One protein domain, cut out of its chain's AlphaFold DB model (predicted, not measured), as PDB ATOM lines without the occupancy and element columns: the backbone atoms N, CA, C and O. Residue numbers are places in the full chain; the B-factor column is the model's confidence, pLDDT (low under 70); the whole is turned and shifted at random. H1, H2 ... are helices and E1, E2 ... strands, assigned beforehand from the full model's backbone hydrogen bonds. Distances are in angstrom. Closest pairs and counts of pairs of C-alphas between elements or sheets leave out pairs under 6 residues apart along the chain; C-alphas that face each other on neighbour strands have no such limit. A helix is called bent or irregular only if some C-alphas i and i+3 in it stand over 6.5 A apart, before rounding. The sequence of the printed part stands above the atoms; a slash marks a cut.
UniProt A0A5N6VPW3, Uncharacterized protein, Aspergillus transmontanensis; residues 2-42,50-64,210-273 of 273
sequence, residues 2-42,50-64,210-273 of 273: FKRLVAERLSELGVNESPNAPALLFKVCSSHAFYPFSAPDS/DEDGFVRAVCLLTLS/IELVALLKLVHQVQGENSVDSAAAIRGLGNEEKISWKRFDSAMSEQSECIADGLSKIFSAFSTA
ATOM      1  N   PHE A   2      47.668  19.865  76.315       70.12
ATOM      2  CA  PHE A   2      47.123  20.132  74.970       70.12
ATOM      3  C   PHE A   2      45.643  19.757  74.773       70.12
ATOM      4  O   PHE A   2      44.851  20.604  74.390       70.12
ATOM      5  N   LYS A   3      45.230  18.520  75.098       69.94
ATOM      6  CA  LYS A   3      43.824  18.079  74.933       69.94
ATOM      7  C   LYS A   3      42.816  18.986  75.652       69.94
ATOM      8  O   LYS A   3      41.736  19.216  75.128       69.94
ATOM      9  N   ARG A   4      43.183  19.488  76.837       74.44
ATOM     10  CA  ARG A   4      42.353  20.398  77.635       74.44
ATOM     11  C   ARG A   4      42.295  21.787  77.001       74.44
ATOM     12  O   ARG A   4      41.205  22.304  76.828       74.44
ATOM     13  N   LEU A   5      43.445  22.324  76.586       75.88
ATOM     14  CA  LEU A   5      43.523  23.605  75.881       75.88
ATOM     15  C   LEU A   5      42.706  23.581  74.577       75.88
ATOM     16  O   LEU A   5      41.975  24.515  74.285       75.88
ATOM     17  N   VAL A   6      42.783  22.486  73.812       75.44
ATOM     18  CA  VAL A   6      41.989  22.319  72.588       75.44
ATOM     19  C   VAL A   6      40.497  22.239  72.879       75.44
ATOM     20  O   VAL A   6      39.724  22.871  72.170       75.44
ATOM     21  N   ALA A   7      40.085  21.489  73.903       75.19
ATOM     22  CA  ALA A   7      38.681  21.425  74.300       75.19
ATOM     23  C   ALA A   7      38.147  22.812  74.706       75.19
ATOM     24  O   ALA A   7      37.103  23.233  74.215       75.19
ATOM     25  N   GLU A   8      38.916  23.564  75.502       78.69
ATOM     26  CA  GLU A   8      38.588  24.938  75.903       78.69
ATOM     27  C   GLU A   8      38.425  25.860  74.674       78.69
ATOM     28  O   GLU A   8      37.391  26.512  74.536       78.69
ATOM     29  N   ARG A   9      39.365  25.840  73.716       79.31
ATOM     30  CA  ARG A   9      39.270  26.650  72.483       79.31
ATOM     31  C   ARG A   9      38.135  26.232  71.547       79.31
ATOM     32  O   ARG A   9      37.504  27.083  70.928       79.31
ATOM     33  N   LEU A  10      37.844  24.936  71.433       76.88
ATOM     34  CA  LEU A  10      36.702  24.463  70.643       76.88
ATOM     35  C   LEU A  10      35.365  24.896  71.259       76.88
ATOM     36  O   LEU A  10      34.442  25.247  70.522       76.88
ATOM     37  N   SER A  11      35.277  24.924  72.591       75.81
ATOM     38  CA  SER A  11      34.105  25.433  73.304       75.81
ATOM     39  C   SER A  11      33.881  26.927  73.041       75.81
ATOM     40  O   SER A  11      32.752  27.328  72.762       75.81
ATOM     41  N   GLU A  12      34.947  27.737  73.026       78.44
ATOM     42  CA  GLU A  12      34.883  29.164  72.657       78.44
ATOM     43  C   GLU A  12      34.368  29.387  71.224       78.44
ATOM     44  O   GLU A  12      33.695  30.380  70.954       78.44
ATOM     45  N   LEU A  13      34.630  28.443  70.314       73.00
ATOM     46  CA  LEU A  13      34.139  28.459  68.933       73.00
ATOM     47  C   LEU A  13      32.699  27.927  68.779       73.00
ATOM     48  O   LEU A  13      32.213  27.809  67.656       73.00
ATOM     49  N   GLY A  14      32.007  27.590  69.873       68.12
ATOM     50  CA  GLY A  14      30.632  27.072  69.832       68.12
ATOM     51  C   GLY A  14      30.513  25.663  69.237       68.12
ATOM     52  O   GLY A  14      29.428  25.251  68.820       68.12
ATOM     53  N   VAL A  15      31.616  24.913  69.180       73.06
ATOM     54  CA  VAL A  15      31.655  23.552  68.643       73.06
ATOM     55  C   VAL A  15      31.223  22.570  69.733       73.06
ATOM     56  O   VAL A  15      31.878  22.447  70.766       73.06
ATOM     57  N   ASN A  16      30.139  21.824  69.496       62.44
ATOM     58  CA  ASN A  16      29.734  20.742  70.396       62.44
ATOM     59  C   ASN A  16      30.792  19.629  70.381       62.44
ATOM     60  O   ASN A  16      31.041  19.020  69.338       62.44
ATOM     61  N   GLU A  17      31.404  19.365  71.538       59.31
ATOM     62  CA  GLU A  17      32.528  18.440  71.678       59.31
ATOM     63  C   GLU A  17      32.201  17.046  71.119       59.31
ATOM     64  O   GLU A  17      31.427  16.273  71.687       59.31
ATOM     65  N   SER A  18      32.848  16.673  70.012       65.19
ATOM     66  CA  SER A  18      33.080  15.259  69.738       65.19
ATOM     67  C   SER A  18      34.231  14.810  70.642       65.19
ATOM     68  O   SER A  18      35.303  15.417  70.568       65.19
ATOM     69  N   PRO A  19      34.090  13.734  71.439       67.38
ATOM     70  CA  PRO A  19      35.143  13.273  72.353       67.38
ATOM     71  C   PRO A  19      36.470  12.946  71.642       67.38
ATOM     72  O   PRO A  19      37.527  12.927  72.268       67.38
ATOM     73  N   ASN A  20      36.433  12.748  70.320       76.88
ATOM     74  CA  ASN A  20      37.601  12.437  69.501       76.88
ATOM     75  C   ASN A  20      38.254  13.670  68.845       76.88
ATOM     76  O   ASN A  20      39.373  13.558  68.342       76.88
ATOM     77  N   ALA A  21      37.607  14.843  68.850       80.62
ATOM     78  CA  ALA A  21      38.116  16.041  68.173       80.62
ATOM     79  C   ALA A  21      39.477  16.525  68.718       80.62
ATOM     80  O   ALA A  21      40.366  16.786  67.906       80.62
ATOM     81  N   PRO A  22      39.730  16.563  70.045       81.88
ATOM     82  CA  PRO A  22      41.038  16.972  70.560       81.88
ATOM     83  C   PRO A  22      42.180  16.037  70.148       81.88
ATOM     84  O   PRO A  22      43.289  16.493  69.879       81.88
ATOM     85  N   ALA A  23      41.924  14.726  70.084       82.81
ATOM     86  CA  ALA A  23      42.919  13.748  69.645       82.81
ATOM     87  C   ALA A  23      43.226  13.895  68.146       82.81
ATOM     88  O   ALA A  23      44.389  13.867  67.749       82.81
ATOM     89  N   LEU A  24      42.190  14.116  67.335       86.62
ATOM     90  CA  LEU A  24      42.309  14.349  65.898       86.62
ATOM     91  C   LEU A  24      43.100  15.627  65.586       86.62
ATOM     92  O   LEU A  24      44.038  15.592  64.795       86.62
ATOM     93  N   LEU A  25      42.773  16.739  66.249       88.25
ATOM     94  CA  LEU A  25      43.490  18.007  66.084       88.25
ATOM     95  C   LEU A  25      44.938  17.917  66.568       88.25
ATOM     96  O   LEU A  25      45.822  18.486  65.934       88.25
ATOM     97  N   PHE A  26      45.204  17.170  67.646       86.81
ATOM     98  CA  PHE A  26      46.577  16.907  68.075       86.81
ATOM     99  C   PHE A  26      47.358  16.124  67.019       86.81
ATOM    100  O   PHE A  26      48.499  16.469  66.744       86.81
ATOM    101  N   LYS A  27      46.745  15.118  66.385       87.12
ATOM    102  CA  LYS A  27      47.371  14.342  65.305       87.12
ATOM    103  C   LYS A  27      47.751  15.238  64.118       87.12
ATOM    104  O   LYS A  27      48.892  15.201  63.656       87.12
ATOM    105  N   VAL A  28      46.830  16.113  63.697       89.69
ATOM    106  CA  VAL A  28      47.077  17.117  62.647       89.69
ATOM    107  C   VAL A  28      48.212  18.062  63.052       89.69
ATOM    108  O   VAL A  28      49.173  18.217  62.301       89.69
ATOM    109  N   CYS A  29      48.138  18.646  64.249       89.44
ATOM    110  CA  CYS A  29      49.146  19.568  64.780       89.44
ATOM    111  C   CYS A  29      50.531  18.911  64.871       89.44
ATOM    112  O   CYS A  29      51.502  19.446  64.342       89.44
ATOM    113  N   SER A  30      50.612  17.709  65.445       87.50
ATOM    114  CA  SER A  30      51.851  16.945  65.581       87.50
ATOM    115  C   SER A  30      52.504  16.685  64.237       87.50
ATOM    116  O   SER A  30      53.700  16.906  64.091       87.50
ATOM    117  N   SER A  31      51.740  16.268  63.227       88.00
ATOM    118  CA  SER A  31      52.303  16.047  61.894       88.00
ATOM    119  C   SER A  31      52.889  17.322  61.280       88.00
ATOM    120  O   SER A  31      53.870  17.236  60.547       88.00
ATOM    121  N   HIS A  32      52.297  18.489  61.548       89.31
ATOM    122  CA  HIS A  32      52.797  19.768  61.037       89.31
ATOM    123  C   HIS A  32      53.983  20.297  61.854       89.31
ATOM    124  O   HIS A  32      54.830  20.991  61.302       89.31
ATOM    125  N   ALA A  33      54.097  19.923  63.129       89.44
ATOM    126  CA  ALA A  33      55.226  20.297  63.977       89.44
ATOM    127  C   ALA A  33      56.553  19.687  63.498       89.44
ATOM    128  O   ALA A  33      57.584  20.356  63.524       89.44
ATOM    129  N   PHE A  34      56.516  18.441  63.012       87.88
ATOM    130  CA  PHE A  34      57.696  17.730  62.503       87.88
ATOM    131  C   PHE A  34      57.959  17.948  61.001       87.88
ATOM    132  O   PHE A  34      58.969  17.477  60.479       87.88
ATOM    133  N   TYR A  35      57.084  18.677  60.296       86.88
ATOM    134  CA  TYR A  35      57.219  18.937  58.861       86.88
ATOM    135  C   TYR A  35      58.573  19.600  58.513       86.88
ATOM    136  O   TYR A  35      58.969  20.550  59.193       86.88
ATOM    137  N   PRO A  36      59.270  19.166  57.434       84.75
ATOM    138  CA  PRO A  36      58.846  18.198  56.409       84.75
ATOM    139  C   PRO A  36      59.136  16.727  56.742       84.75
ATOM    140  O   PRO A  36      58.753  15.848  55.961       84.75
ATOM    141  N   PHE A  37      59.784  16.455  57.872       85.00
ATOM    142  CA  PHE A  37      60.208  15.124  58.287       85.00
ATOM    143  C   PHE A  37      59.087  14.354  58.993       85.00
ATOM    144  O   PHE A  37      58.045  14.902  59.357       85.00
ATOM    145  N   SER A  38      59.284  13.046  59.155       75.75
ATOM    146  CA  SER A  38      58.401  12.248  60.005       75.75
ATOM    147  C   SER A  38      58.636  12.592  61.472       75.75
ATOM    148  O   SER A  38      59.774  12.828  61.886       75.75
ATOM    149  N   ALA A  39      57.565  12.552  62.266       72.62
ATOM    150  CA  ALA A  39      57.707  12.476  63.713       72.62
ATOM    151  C   ALA A  39      58.577  11.254  64.060       72.62
ATOM    152  O   ALA A  39      58.459  10.225  63.388       72.62
ATOM    153  N   PRO A  40      59.456  11.340  65.069       63.06
ATOM    154  CA  PRO A  40      60.172  10.164  65.535       63.06
ATOM    155  C   PRO A  40      59.148   9.108  65.963       63.06
ATOM    156  O   PRO A  40      58.264   9.399  66.771       63.06
ATOM    157  N   ASP A  41      59.270   7.889  65.426       55.41
ATOM    158  CA  ASP A  41      58.490   6.718  65.845       55.41
ATOM    159  C   ASP A  41      58.921   6.313  67.265       55.41
ATOM    160  O   ASP A  41      59.551   5.280  67.496       55.41
ATOM    161  N   SER A  42      58.633   7.148  68.263       44.53
ATOM    162  CA  SER A  42      58.694   6.712  69.645       44.53
ATOM    163  C   SER A  42      57.491   5.802  69.835       44.53
ATOM    164  O   SER A  42      56.363   6.284  69.844       44.53
ATOM    165  N   ASP A  50      57.625  20.148  71.114       84.62
ATOM    166  CA  ASP A  50      58.198  21.294  71.818       84.62
ATOM    167  C   ASP A  50      57.469  22.597  71.444       84.62
ATOM    168  O   ASP A  50      56.603  22.629  70.567       84.62
ATOM    169  N   GLU A  51      57.768  23.688  72.147       84.00
ATOM    170  CA  GLU A  51      57.105  24.977  71.908       84.00
ATOM    171  C   GLU A  51      57.339  25.470  70.471       84.00
ATOM    172  O   GLU A  51      56.390  25.863  69.789       84.00
ATOM    173  N   ASP A  52      58.571  25.346  69.970       86.62
ATOM    174  CA  ASP A  52      58.937  25.735  68.606       86.62
ATOM    175  C   ASP A  52      58.194  24.908  67.546       86.62
ATOM    176  O   ASP A  52      57.719  25.445  66.539       86.62
ATOM    177  N   GLY A  53      58.059  23.598  67.760       87.38
ATOM    178  CA  GLY A  53      57.282  22.707  66.910       87.38
ATOM    179  C   GLY A  53      55.798  23.058  66.916       87.38
ATOM    180  O   GLY A  53      55.162  23.050  65.860       87.38
ATOM    181  N   PHE A  54      55.243  23.431  68.070       88.12
ATOM    182  CA  PHE A  54      53.854  23.874  68.169       88.12
ATOM    183  C   PHE A  54      53.624  25.180  67.399       88.12
ATOM    184  O   PHE A  54      52.706  25.245  66.577       88.12
ATOM    185  N   VAL A  55      54.486  26.185  67.588       87.00
ATOM    186  CA  VAL A  55      54.417  27.459  66.852       87.00
ATOM    187  C   VAL A  55      54.523  27.211  65.348       87.00
ATOM    188  O   VAL A  55      53.690  27.697  64.581       87.00
ATOM    189  N   ARG A  56      55.480  26.382  64.912       86.81
ATOM    190  CA  ARG A  56      55.633  25.991  63.502       86.81
ATOM    191  C   ARG A  56      54.364  25.350  62.948       86.81
ATOM    192  O   ARG A  56      53.938  25.707  61.849       86.81
ATOM    193  N   ALA A  57      53.753  24.430  63.695       89.75
ATOM    194  CA  ALA A  57      52.517  23.776  63.288       89.75
ATOM    195  C   ALA A  57      51.375  24.784  63.118       89.75
ATOM    196  O   ALA A  57      50.700  24.762  62.091       89.75
ATOM    197  N   VAL A  58      51.187  25.685  64.089       88.56
ATOM    198  CA  VAL A  58      50.162  26.736  64.027       88.56
ATOM    199  C   VAL A  58      50.399  27.637  62.820       88.56
ATOM    200  O   VAL A  58      49.466  27.863  62.052       88.56
ATOM    201  N   CYS A  59      51.633  28.086  62.581       85.50
ATOM    202  CA  CYS A  59      51.962  28.883  61.401       85.50
ATOM    203  C   CYS A  59      51.606  28.137  60.107       85.50
ATOM    204  O   CYS A  59      50.915  28.684  59.258       85.50
ATOM    205  N   LEU A  60      52.000  26.869  59.960       83.88
ATOM    206  CA  LEU A  60      51.710  26.093  58.749       83.88
ATOM    207  C   LEU A  60      50.214  25.830  58.530       83.88
ATOM    208  O   LEU A  60      49.781  25.768  57.383       83.88
ATOM    209  N   LEU A  61      49.440  25.664  59.605       87.50
ATOM    210  CA  LEU A  61      47.999  25.395  59.557       87.50
ATOM    211  C   LEU A  61      47.149  26.659  59.390       87.50
ATOM    212  O   LEU A  61      45.989  26.558  58.998       87.50
ATOM    213  N   THR A  62      47.711  27.830  59.691       84.31
ATOM    214  CA  THR A  62      47.038  29.128  59.530       84.31
ATOM    215  C   THR A  62      47.380  29.823  58.214       84.31
ATOM    216  O   THR A  62      46.625  30.691  57.780       84.31
ATOM    217  N   LEU A  63      48.463  29.419  57.538       72.88
ATOM    218  CA  LEU A  63      48.751  29.845  56.170       72.88
ATOM    219  C   LEU A  63      47.625  29.385  55.234       72.88
ATOM    220  O   LEU A  63      47.462  28.189  54.990       72.88
ATOM    221  N   SER A  64      46.871  30.340  54.684       58.75
ATOM    222  CA  SER A  64      45.878  30.052  53.649       58.75
ATOM    223  C   SER A  64      46.554  29.357  52.462       58.75
ATOM    224  O   SER A  64      47.591  29.842  51.991       58.75
ATOM    225  N   ILE A 210      36.186   6.988  59.942       88.75
ATOM    226  CA  ILE A 210      35.671   7.608  61.166       88.75
ATOM    227  C   ILE A 210      36.423   8.897  61.534       88.75
ATOM    228  O   ILE A 210      35.778   9.875  61.906       88.75
ATOM    229  N   GLU A 211      37.750   8.932  61.365       88.88
ATOM    230  CA  GLU A 211      38.578  10.117  61.627       88.88
ATOM    231  C   GLU A 211      38.307  11.211  60.592       88.88
ATOM    232  O   GLU A 211      38.093  12.366  60.954       88.88
ATOM    233  N   LEU A 212      38.231  10.845  59.308       88.88
ATOM    234  CA  LEU A 212      37.970  11.805  58.235       88.88
ATOM    235  C   LEU A 212      36.570  12.423  58.340       88.88
ATOM    236  O   LEU A 212      36.409  13.633  58.210       88.88
ATOM    237  N   VAL A 213      35.549  11.614  58.630       88.25
ATOM    238  CA  VAL A 213      34.181  12.107  58.851       88.25
ATOM    239  C   VAL A 213      34.116  13.007  60.085       88.25
ATOM    240  O   VAL A 213      33.412  14.016  60.058       88.25
ATOM    241  N   ALA A 214      34.836  12.668  61.159       88.00
ATOM    242  CA  ALA A 214      34.918  13.518  62.342       88.00
ATOM    243  C   ALA A 214      35.568  14.872  62.017       88.00
ATOM    244  O   ALA A 214      35.044  15.899  62.446       88.00
ATOM    245  N   LEU A 215      36.634  14.888  61.205       88.19
ATOM    246  CA  LEU A 215      37.277  16.129  60.766       88.19
ATOM    247  C   LEU A 215      36.318  17.016  59.970       88.19
ATOM    248  O   LEU A 215      36.196  18.203  60.254       88.19
ATOM    249  N   LEU A 216      35.625  16.444  58.984       87.12
ATOM    250  CA  LEU A 216      34.719  17.199  58.115       87.12
ATOM    251  C   LEU A 216      33.552  17.796  58.903       87.12
ATOM    252  O   LEU A 216      33.194  18.949  58.698       87.12
ATOM    253  N   LYS A 217      32.994  17.036  59.853       86.44
ATOM    254  CA  LYS A 217      31.958  17.545  60.761       86.44
ATOM    255  C   LYS A 217      32.469  18.689  61.635       86.44
ATOM    256  O   LYS A 217      31.742  19.657  61.831       86.44
ATOM    257  N   LEU A 218      33.697  18.580  62.137       86.25
ATOM    258  CA  LEU A 218      34.327  19.619  62.947       86.25
ATOM    259  C   LEU A 218      34.530  20.910  62.139       86.25
ATOM    260  O   LEU A 218      34.128  21.980  62.583       86.25
ATOM    261  N   VAL A 219      35.093  20.803  60.933       85.56
ATOM    262  CA  VAL A 219      35.277  21.936  60.010       85.56
ATOM    263  C   VAL A 219      33.939  22.601  59.684       85.56
ATOM    264  O   VAL A 219      33.821  23.820  59.781       85.56
ATOM    265  N   HIS A 220      32.915  21.804  59.373       84.44
ATOM    266  CA  HIS A 220      31.562  22.285  59.096       84.44
ATOM    267  C   HIS A 220      30.977  23.087  60.270       84.44
ATOM    268  O   HIS A 220      30.459  24.183  60.073       84.44
ATOM    269  N   GLN A 221      31.115  22.582  61.502       83.62
ATOM    270  CA  GLN A 221      30.644  23.272  62.707       83.62
ATOM    271  C   GLN A 221      31.332  24.627  62.916       83.62
ATOM    272  O   GLN A 221      30.666  25.594  63.265       83.62
ATOM    273  N   VAL A 222      32.641  24.716  62.661       81.75
ATOM    274  CA  VAL A 222      33.417  25.961  62.816       81.75
ATOM    275  C   VAL A 222      33.087  26.993  61.731       81.75
ATOM    276  O   VAL A 222      33.245  28.197  61.934       81.75
ATOM    277  N   GLN A 223      32.646  26.550  60.556       78.38
ATOM    278  CA  GLN A 223      32.356  27.442  59.433       78.38
ATOM    279  C   GLN A 223      30.920  27.967  59.386       78.38
ATOM    280  O   GLN A 223      30.700  29.013  58.772       78.38
ATOM    281  N   GLY A 224      29.969  27.292  60.033       71.88
ATOM    282  CA  GLY A 224      28.563  27.701  60.051       71.88
ATOM    283  C   GLY A 224      27.886  27.608  58.675       71.88
ATOM    284  O   GLY A 224      28.222  26.753  57.861       71.88
ATOM    285  N   GLU A 225      26.925  28.494  58.395       57.91
ATOM    286  CA  GLU A 225      26.078  28.457  57.181       57.91
ATOM    287  C   GLU A 225      26.838  28.655  55.854       57.91
ATOM    288  O   GLU A 225      26.332  28.273  54.802       57.91
ATOM    289  N   ASN A 226      28.071  29.170  55.891       54.09
ATOM    290  CA  ASN A 226      28.941  29.308  54.712       54.09
ATOM    291  C   ASN A 226      29.656  28.002  54.326       54.09
ATOM    292  O   ASN A 226      30.540  28.003  53.469       54.09
ATOM    293  N   SER A 227      29.337  26.894  54.993       56.19
ATOM    294  CA  SER A 227      30.041  25.641  54.782       56.19
ATOM    295  C   SER A 227      29.577  24.908  53.519       56.19
ATOM    296  O   SER A 227      28.395  24.832  53.186       56.19
ATOM    297  N   VAL A 228      30.552  24.264  52.905       57.88
ATOM    298  CA  VAL A 228      30.452  23.151  51.962       57.88
ATOM    299  C   VAL A 228      29.373  22.129  52.340       57.88
ATOM    300  O   VAL A 228      29.190  21.836  53.526       57.88
ATOM    301  N   ASP A 229      28.751  21.484  51.335       69.56
ATOM    302  CA  ASP A 229      27.971  20.249  51.525       69.56
ATOM    303  C   ASP A 229      28.910  19.126  52.000       69.56
ATOM    304  O   ASP A 229      29.341  18.241  51.258       69.56
ATOM    305  N   SER A 230      29.258  19.172  53.284       69.75
ATOM    306  CA  SER A 230      30.084  18.173  53.953       69.75
ATOM    307  C   SER A 230      29.430  16.800  53.837       69.75
ATOM    308  O   SER A 230      30.122  15.785  53.812       69.75
ATOM    309  N   ALA A 231      28.103  16.745  53.677       72.81
ATOM    310  CA  ALA A 231      27.407  15.509  53.381       72.81
ATOM    311  C   ALA A 231      27.694  15.010  51.952       72.81
ATOM    312  O   ALA A 231      27.849  13.803  51.792       72.81
ATOM    313  N   ALA A 232      27.844  15.869  50.936       78.19
ATOM    314  CA  ALA A 232      28.328  15.467  49.606       78.19
ATOM    315  C   ALA A 232      29.750  14.912  49.661       78.19
ATOM    316  O   ALA A 232      29.977  13.826  49.132       78.19
ATOM    317  N   ALA A 233      30.671  15.586  50.355       77.44
ATOM    318  CA  ALA A 233      32.040  15.096  50.521       77.44
ATOM    319  C   ALA A 233      32.062  13.729  51.235       77.44
ATOM    320  O   ALA A 233      32.703  12.786  50.773       77.44
ATOM    321  N   ILE A 234      31.277  13.571  52.310       81.00
ATOM    322  CA  ILE A 234      31.143  12.303  53.047       81.00
ATOM    323  C   ILE A 234      30.502  11.203  52.186       81.00
ATOM    324  O   ILE A 234      30.951  10.056  52.236       81.00
ATOM    325  N   ARG A 235      29.473  11.520  51.386       80.62
ATOM    326  CA  ARG A 235      28.883  10.582  50.411       80.62
ATOM    327  C   ARG A 235      29.917  10.179  49.358       80.62
ATOM    328  O   ARG A 235      30.017   9.001  49.021       80.62
ATOM    329  N   GLY A 236      30.717  11.140  48.899       80.44
ATOM    330  CA  GLY A 236      31.797  10.968  47.931       80.44
ATOM    331  C   GLY A 236      32.920  10.047  48.406       80.44
ATOM    332  O   GLY A 236      33.589   9.453  47.572       80.44
ATOM    333  N   LEU A 237      33.091   9.836  49.715       83.00
ATOM    334  CA  LEU A 237      34.040   8.849  50.246       83.00
ATOM    335  C   LEU A 237      33.575   7.403  50.020       83.00
ATOM    336  O   LEU A 237      34.402   6.508  49.861       83.00
ATOM    337  N   GLY A 238      32.264   7.168  49.932       83.31
ATOM    338  CA  GLY A 238      31.677   5.829  49.943       83.31
ATOM    339  C   GLY A 238      31.630   5.205  51.345       83.31
ATOM    340  O   GLY A 238      31.695   5.897  52.368       83.31
ATOM    341  N   ASN A 239      31.496   3.875  51.380       84.19
ATOM    342  CA  ASN A 239      31.299   3.089  52.606       84.19
ATOM    343  C   ASN A 239      32.563   2.346  53.071       84.19
ATOM    344  O   ASN A 239      32.494   1.556  54.008       84.19
ATOM    345  N   GLU A 240      33.707   2.576  52.425       85.81
ATOM    346  CA  GLU A 240      34.973   1.932  52.783       85.81
ATOM    347  C   GLU A 240      35.477   2.430  54.143       85.81
ATOM    348  O   GLU A 240      35.544   3.631  54.389       85.81
ATOM    349  N   GLU A 241      35.865   1.521  55.038       88.00
ATOM    350  CA  GLU A 241      36.395   1.898  56.358       88.00
ATOM    351  C   GLU A 241      37.788   2.537  56.281       88.00
ATOM    352  O   GLU A 241      38.142   3.357  57.129       88.00
ATOM    353  N   LYS A 242      38.572   2.169  55.263       91.44
ATOM    354  CA  LYS A 242      39.934   2.652  55.019       91.44
ATOM    355  C   LYS A 242      39.964   3.426  53.710       91.44
ATOM    356  O   LYS A 242      39.804   2.842  52.646       91.44
ATOM    357  N   ILE A 243      40.183   4.731  53.794       91.62
ATOM    358  CA  ILE A 243      40.194   5.625  52.637       91.62
ATOM    359  C   ILE A 243      41.619   5.722  52.085       91.62
ATOM    360  O   ILE A 243      42.530   6.161  52.789       91.62
ATOM    361  N   SER A 244      41.805   5.321  50.827       91.31
ATOM    362  CA  SER A 244      43.076   5.461  50.101       91.31
ATOM    363  C   SER A 244      43.344   6.907  49.672       91.31
ATOM    364  O   SER A 244      42.410   7.707  49.555       91.31
ATOM    365  N   TRP A 245      44.603   7.230  49.348       90.81
ATOM    366  CA  TRP A 245      44.974   8.542  48.803       90.81
ATOM    367  C   TRP A 245      44.127   8.935  47.588       90.81
ATOM    368  O   TRP A 245      43.534  10.006  47.578       90.81
ATOM    369  N   LYS A 246      43.989   8.044  46.596       89.25
ATOM    370  CA  LYS A 246      43.214   8.316  45.372       89.25
ATOM    371  C   LYS A 246      41.766   8.703  45.682       89.25
ATOM    372  O   LYS A 246      41.207   9.594  45.045       89.25
ATOM    373  N   ARG A 247      41.145   8.021  46.650       89.56
ATOM    374  CA  ARG A 247      39.759   8.293  47.044       89.56
ATOM    375  C   ARG A 247      39.646   9.596  47.826       89.56
ATOM    376  O   ARG A 247      38.715  10.355  47.584       89.56
ATOM    377  N   PHE A 248      40.594   9.850  48.725       90.88
ATOM    378  CA  PHE A 248      40.682  11.098  49.470       90.88
ATOM    379  C   PHE A 248      40.869  12.300  48.536       90.88
ATOM    380  O   PHE A 248      40.073  13.230  48.590       90.88
ATOM    381  N   ASP A 249      41.867  12.260  47.651       89.44
ATOM    382  CA  ASP A 249      42.185  13.355  46.732       89.44
ATOM    383  C   ASP A 249      40.996  13.674  45.817       89.44
ATOM    384  O   ASP A 249      40.596  14.828  45.706       89.44
ATOM    385  N   SER A 250      40.339  12.644  45.272       87.69
ATOM    386  CA  SER A 250      39.135  12.814  44.452       87.69
ATOM    387  C   SER A 250      37.936  13.388  45.215       87.69
ATOM    388  O   SER A 250      37.126  14.073  44.601       87.69
ATOM    389  N   ALA A 251      37.765  13.071  46.501       86.81
ATOM    390  CA  ALA A 251      36.623  13.543  47.290       86.81
ATOM    391  C   ALA A 251      36.855  14.931  47.911       86.81
ATOM    392  O   ALA A 251      35.892  15.626  48.229       86.81
ATOM    393  N   MET A 252      38.120  15.314  48.113       85.12
ATOM    394  CA  MET A 252      38.512  16.527  48.838       85.12
ATOM    395  C   MET A 252      39.113  17.609  47.938       85.12
ATOM    396  O   MET A 252      39.387  18.703  48.428       85.12
ATOM    397  N   SER A 253      39.332  17.340  46.648       83.06
ATOM    398  CA  SER A 253      39.926  18.290  45.699       83.06
ATOM    399  C   SER A 253      39.208  19.639  45.705       83.06
ATOM    400  O   SER A 253      39.842  20.662  45.950       83.06
ATOM    401  N   GLU A 254      37.886  19.626  45.554       80.94
ATOM    402  CA  GLU A 254      37.034  20.825  45.558       80.94
ATOM    403  C   GLU A 254      36.866  21.441  46.955       80.94
ATOM    404  O   GLU A 254      36.488  22.598  47.085       80.94
ATOM    405  N   GLN A 255      37.162  20.678  48.011       78.94
ATOM    406  CA  GLN A 255      36.924  21.073  49.404       78.94
ATOM    407  C   GLN A 255      38.193  21.495  50.142       78.94
ATOM    408  O   GLN A 255      38.165  21.747  51.343       78.94
ATOM    409  N   SER A 256      39.321  21.561  49.437       79.38
ATOM    410  CA  SER A 256      40.636  21.763  50.048       79.38
ATOM    411  C   SER A 256      40.760  23.116  50.733       79.38
ATOM    412  O   SER A 256      41.208  23.174  51.874       79.38
ATOM    413  N   GLU A 257      40.334  24.182  50.054       79.12
ATOM    414  CA  GLU A 257      40.371  25.550  50.583       79.12
ATOM    415  C   GLU A 257      39.458  25.678  51.801       79.12
ATOM    416  O   GLU A 257      39.882  26.146  52.850       79.12
ATOM    417  N   CYS A 258      38.247  25.128  51.712       79.75
ATOM    418  CA  CYS A 258      37.318  25.074  52.829       79.75
ATOM    419  C   CYS A 258      37.913  24.338  54.043       79.75
ATOM    420  O   CYS A 258      37.895  24.857  55.156       79.75
ATOM    421  N   ILE A 259      38.477  23.142  53.862       84.81
ATOM    422  CA  ILE A 259      39.082  22.403  54.978       84.81
ATOM    423  C   ILE A 259      40.247  23.193  55.579       84.81
ATOM    424  O   ILE A 259      40.366  23.262  56.803       84.81
ATOM    425  N   ALA A 260      41.075  23.814  54.738       85.69
ATOM    426  CA  ALA A 260      42.174  24.650  55.193       85.69
ATOM    427  C   ALA A 260      41.688  25.874  55.980       85.69
ATOM    428  O   ALA A 260      42.210  26.129  57.059       85.69
ATOM    429  N   ASP A 261      40.647  26.568  55.522       84.62
ATOM    430  CA  ASP A 261      40.052  27.709  56.222       84.62
ATOM    431  C   ASP A 261      39.455  27.303  57.572       84.62
ATOM    432  O   ASP A 261      39.596  28.015  58.568       84.62
ATOM    433  N   GLY A 262      38.788  26.146  57.634       86.44
ATOM    434  CA  GLY A 262      38.263  25.601  58.884       86.44
ATOM    435  C   GLY A 262      39.372  25.296  59.888       86.44
ATOM    436  O   GLY A 262      39.285  25.702  61.047       86.44
ATOM    437  N   LEU A 263      40.439  24.631  59.439       88.69
ATOM    438  CA  LEU A 263      41.618  24.375  60.266       88.69
ATOM    439  C   LEU A 263      42.310  25.677  60.679       88.69
ATOM    440  O   LEU A 263      42.638  25.831  61.851       88.69
ATOM    441  N   SER A 264      42.463  26.635  59.768       88.19
ATOM    442  CA  SER A 264      43.059  27.939  60.050       88.19
ATOM    443  C   SER A 264      42.275  28.687  61.129       88.19
ATOM    444  O   SER A 264      42.876  29.169  62.088       88.19
ATOM    445  N   LYS A 265      40.935  28.699  61.075       86.81
ATOM    446  CA  LYS A 265      40.088  29.270  62.140       86.81
ATOM    447  C   LYS A 265      40.302  28.586  63.489       86.81
ATOM    448  O   LYS A 265      40.460  29.274  64.495       86.81
ATOM    449  N   ILE A 266      40.344  27.250  63.513       87.19
ATOM    450  CA  ILE A 266      40.598  26.480  64.742       87.19
ATOM    451  C   ILE A 266      41.974  26.833  65.313       87.19
ATOM    452  O   ILE A 266      42.089  27.140  66.496       87.19
ATOM    453  N   PHE A 267      43.020  26.804  64.485       87.75
ATOM    454  CA  PHE A 267      44.394  27.004  64.938       87.75
ATOM    455  C   PHE A 267      44.738  28.475  65.219       87.75
ATOM    456  O   PHE A 267      45.589  28.746  66.063       87.75
ATOM    457  N   SER A 268      44.016  29.428  64.626       84.88
ATOM    458  CA  SER A 268      44.125  30.856  64.958       84.88
ATOM    459  C   SER A 268      43.644  31.174  66.377       84.88
ATOM    460  O   SER A 268      44.088  32.147  66.974       84.88
ATOM    461  N   ALA A 269      42.797  30.334  66.980       81.25
ATOM    462  CA  ALA A 269      42.451  30.474  68.398       81.25
ATOM    463  C   ALA A 269      43.658  30.242  69.338       81.25
ATOM    464  O   ALA A 269      43.592  30.546  70.529       81.25
ATOM    465  N   PHE A 270      44.761  29.697  68.815       75.81
ATOM    466  CA  PHE A 270      46.000  29.469  69.557       75.81
ATOM    467  C   PHE A 270      47.092  30.498  69.248       75.81
ATOM    468  O   PHE A 270      48.096  30.509  69.950       75.81
ATOM    469  N   SER A 271      46.923  31.358  68.236       68.50
ATOM    470  CA  SER A 271      47.909  32.394  67.891       68.50
ATOM    471  C   SER A 271      47.768  33.677  68.718       68.50
ATOM    472  O   SER A 271      48.646  34.532  68.670       68.50
ATOM    473  N   THR A 272      46.684  33.817  69.484       55.31
ATOM    474  CA  THR A 272      46.390  34.969  70.356       55.31
ATOM    475  C   THR A 272      46.806  34.768  71.821       55.31
ATOM    476  O   THR A 272      46.375  35.541  72.678       55.31
ATOM    477  N   ALA A 273      47.602  33.736  72.120       45.59
ATOM    478  CA  ALA A 273      48.111  33.440  73.462       45.59
ATOM    479  C   ALA A 273      49.464  34.111  73.733       45.59
ATOM    480  O   ALA A 273      50.345  34.027  72.849       45.59
TER     481      ALA A 273
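What this domain is: This is residues 2 to 42, 50 to 64 and 210 to 273 of the 273 residues of an uncharacterized protein of Aspergillus transmontanensis (UniProt A0A5N6VPW3). Two groups of three helices are bridged by H7, which packs on H3 and H4: at one end H2 crosses between H1 and H3, and at the other the centres of H4, H5 and H6 make a triangle, in which H5 packs on both H4 and H6 and runs opposite ways to each. H4 also packs on H2, and the short strand E1, which comes between H5 and H6 along the chain, has its centre farthest from the mean of the C-alphas, at 17.1 A. The printed part has 120 residues, with seven named helices and one named strand in the order H1 H2 H3 H4 H5 E1 H6 H7, and its class is mostly helix. It is compact, with a radius of gyration of the C-alphas of 14.4 A, and spans 38 by 34 by 27 A.

How they stand to each other: H1, residues 2 to 12, touches H2, residues 21 to 33, at a steep tilt of 63 degrees, opposite ways; the closest C-alphas, of Lys 3 and Pro 22, are 5.3 A apart. H2 touches H3, residues 51 to 62, about perpendicular at 78 degrees, with C-alphas 33 and 53 closest at 4.3 A. H2 also touches H4, residues 210 to 226, about perpendicular at 84 degrees, with C-alphas 24 and 211 closest at 7.1 A. H4 has a kink of 46 degrees near residue 220, and it is irregular, with C-alphas 222 and 225 9.6 A apart. H4 and H5, residues 230 to 237, form a helical hairpin at a shallow tilt of 29 degrees; the closest C-alphas, of Leu 216 and Ser 230, are 6.3 A apart. E1, residues 242 to 244, pairs with no named strand. H6, residues 245 to 252, touches H5 at a shallow tilt of 25 degrees, opposite ways, with C-alphas 236 and 251 closest at 5.5 A. H4 and H6 are apart. H7, residues 256 to 268, touches H4 about perpendicular at 83 degrees, with C-alphas 219 and 262 closest at 4.9 A. H7 touches H3 with residues 58 to 62 of H3 alone, C-alphas 62 and 264 being closest at 4.2 A. In H1, H2, H3, H5, H6 and H7 every O i to N i+4 pair is within hydrogen-bond range; in H4 11 of 13 are.

Where its parts are: H1 begins at C-alpha 2, (47.123, 20.132, 74.970), and is 15.4 A long from first to last C-alpha. H2 is 18.1 A, H3 16.5 A and H7 17.8 A long. H4, 23.6 A, begins at C-alpha 210, (35.671, 7.608, 61.166). H7 ends at C-alpha 268, (44.125, 30.856, 64.958).

The domain as a whole: The two C-alphas farthest apart, of Ser 42 and Glu 225, are 41.1 A apart. Residues 43 to 49 and 65 to 209 are not printed; the gaps are 14.8 A and 25.8 A between C-alphas. Of the links printed whole, none is long. The mean pLDDT of the printed part is 80.1, and 19 residues are under 70, among them 16 to 19, 40 to 42 and 225 to 230.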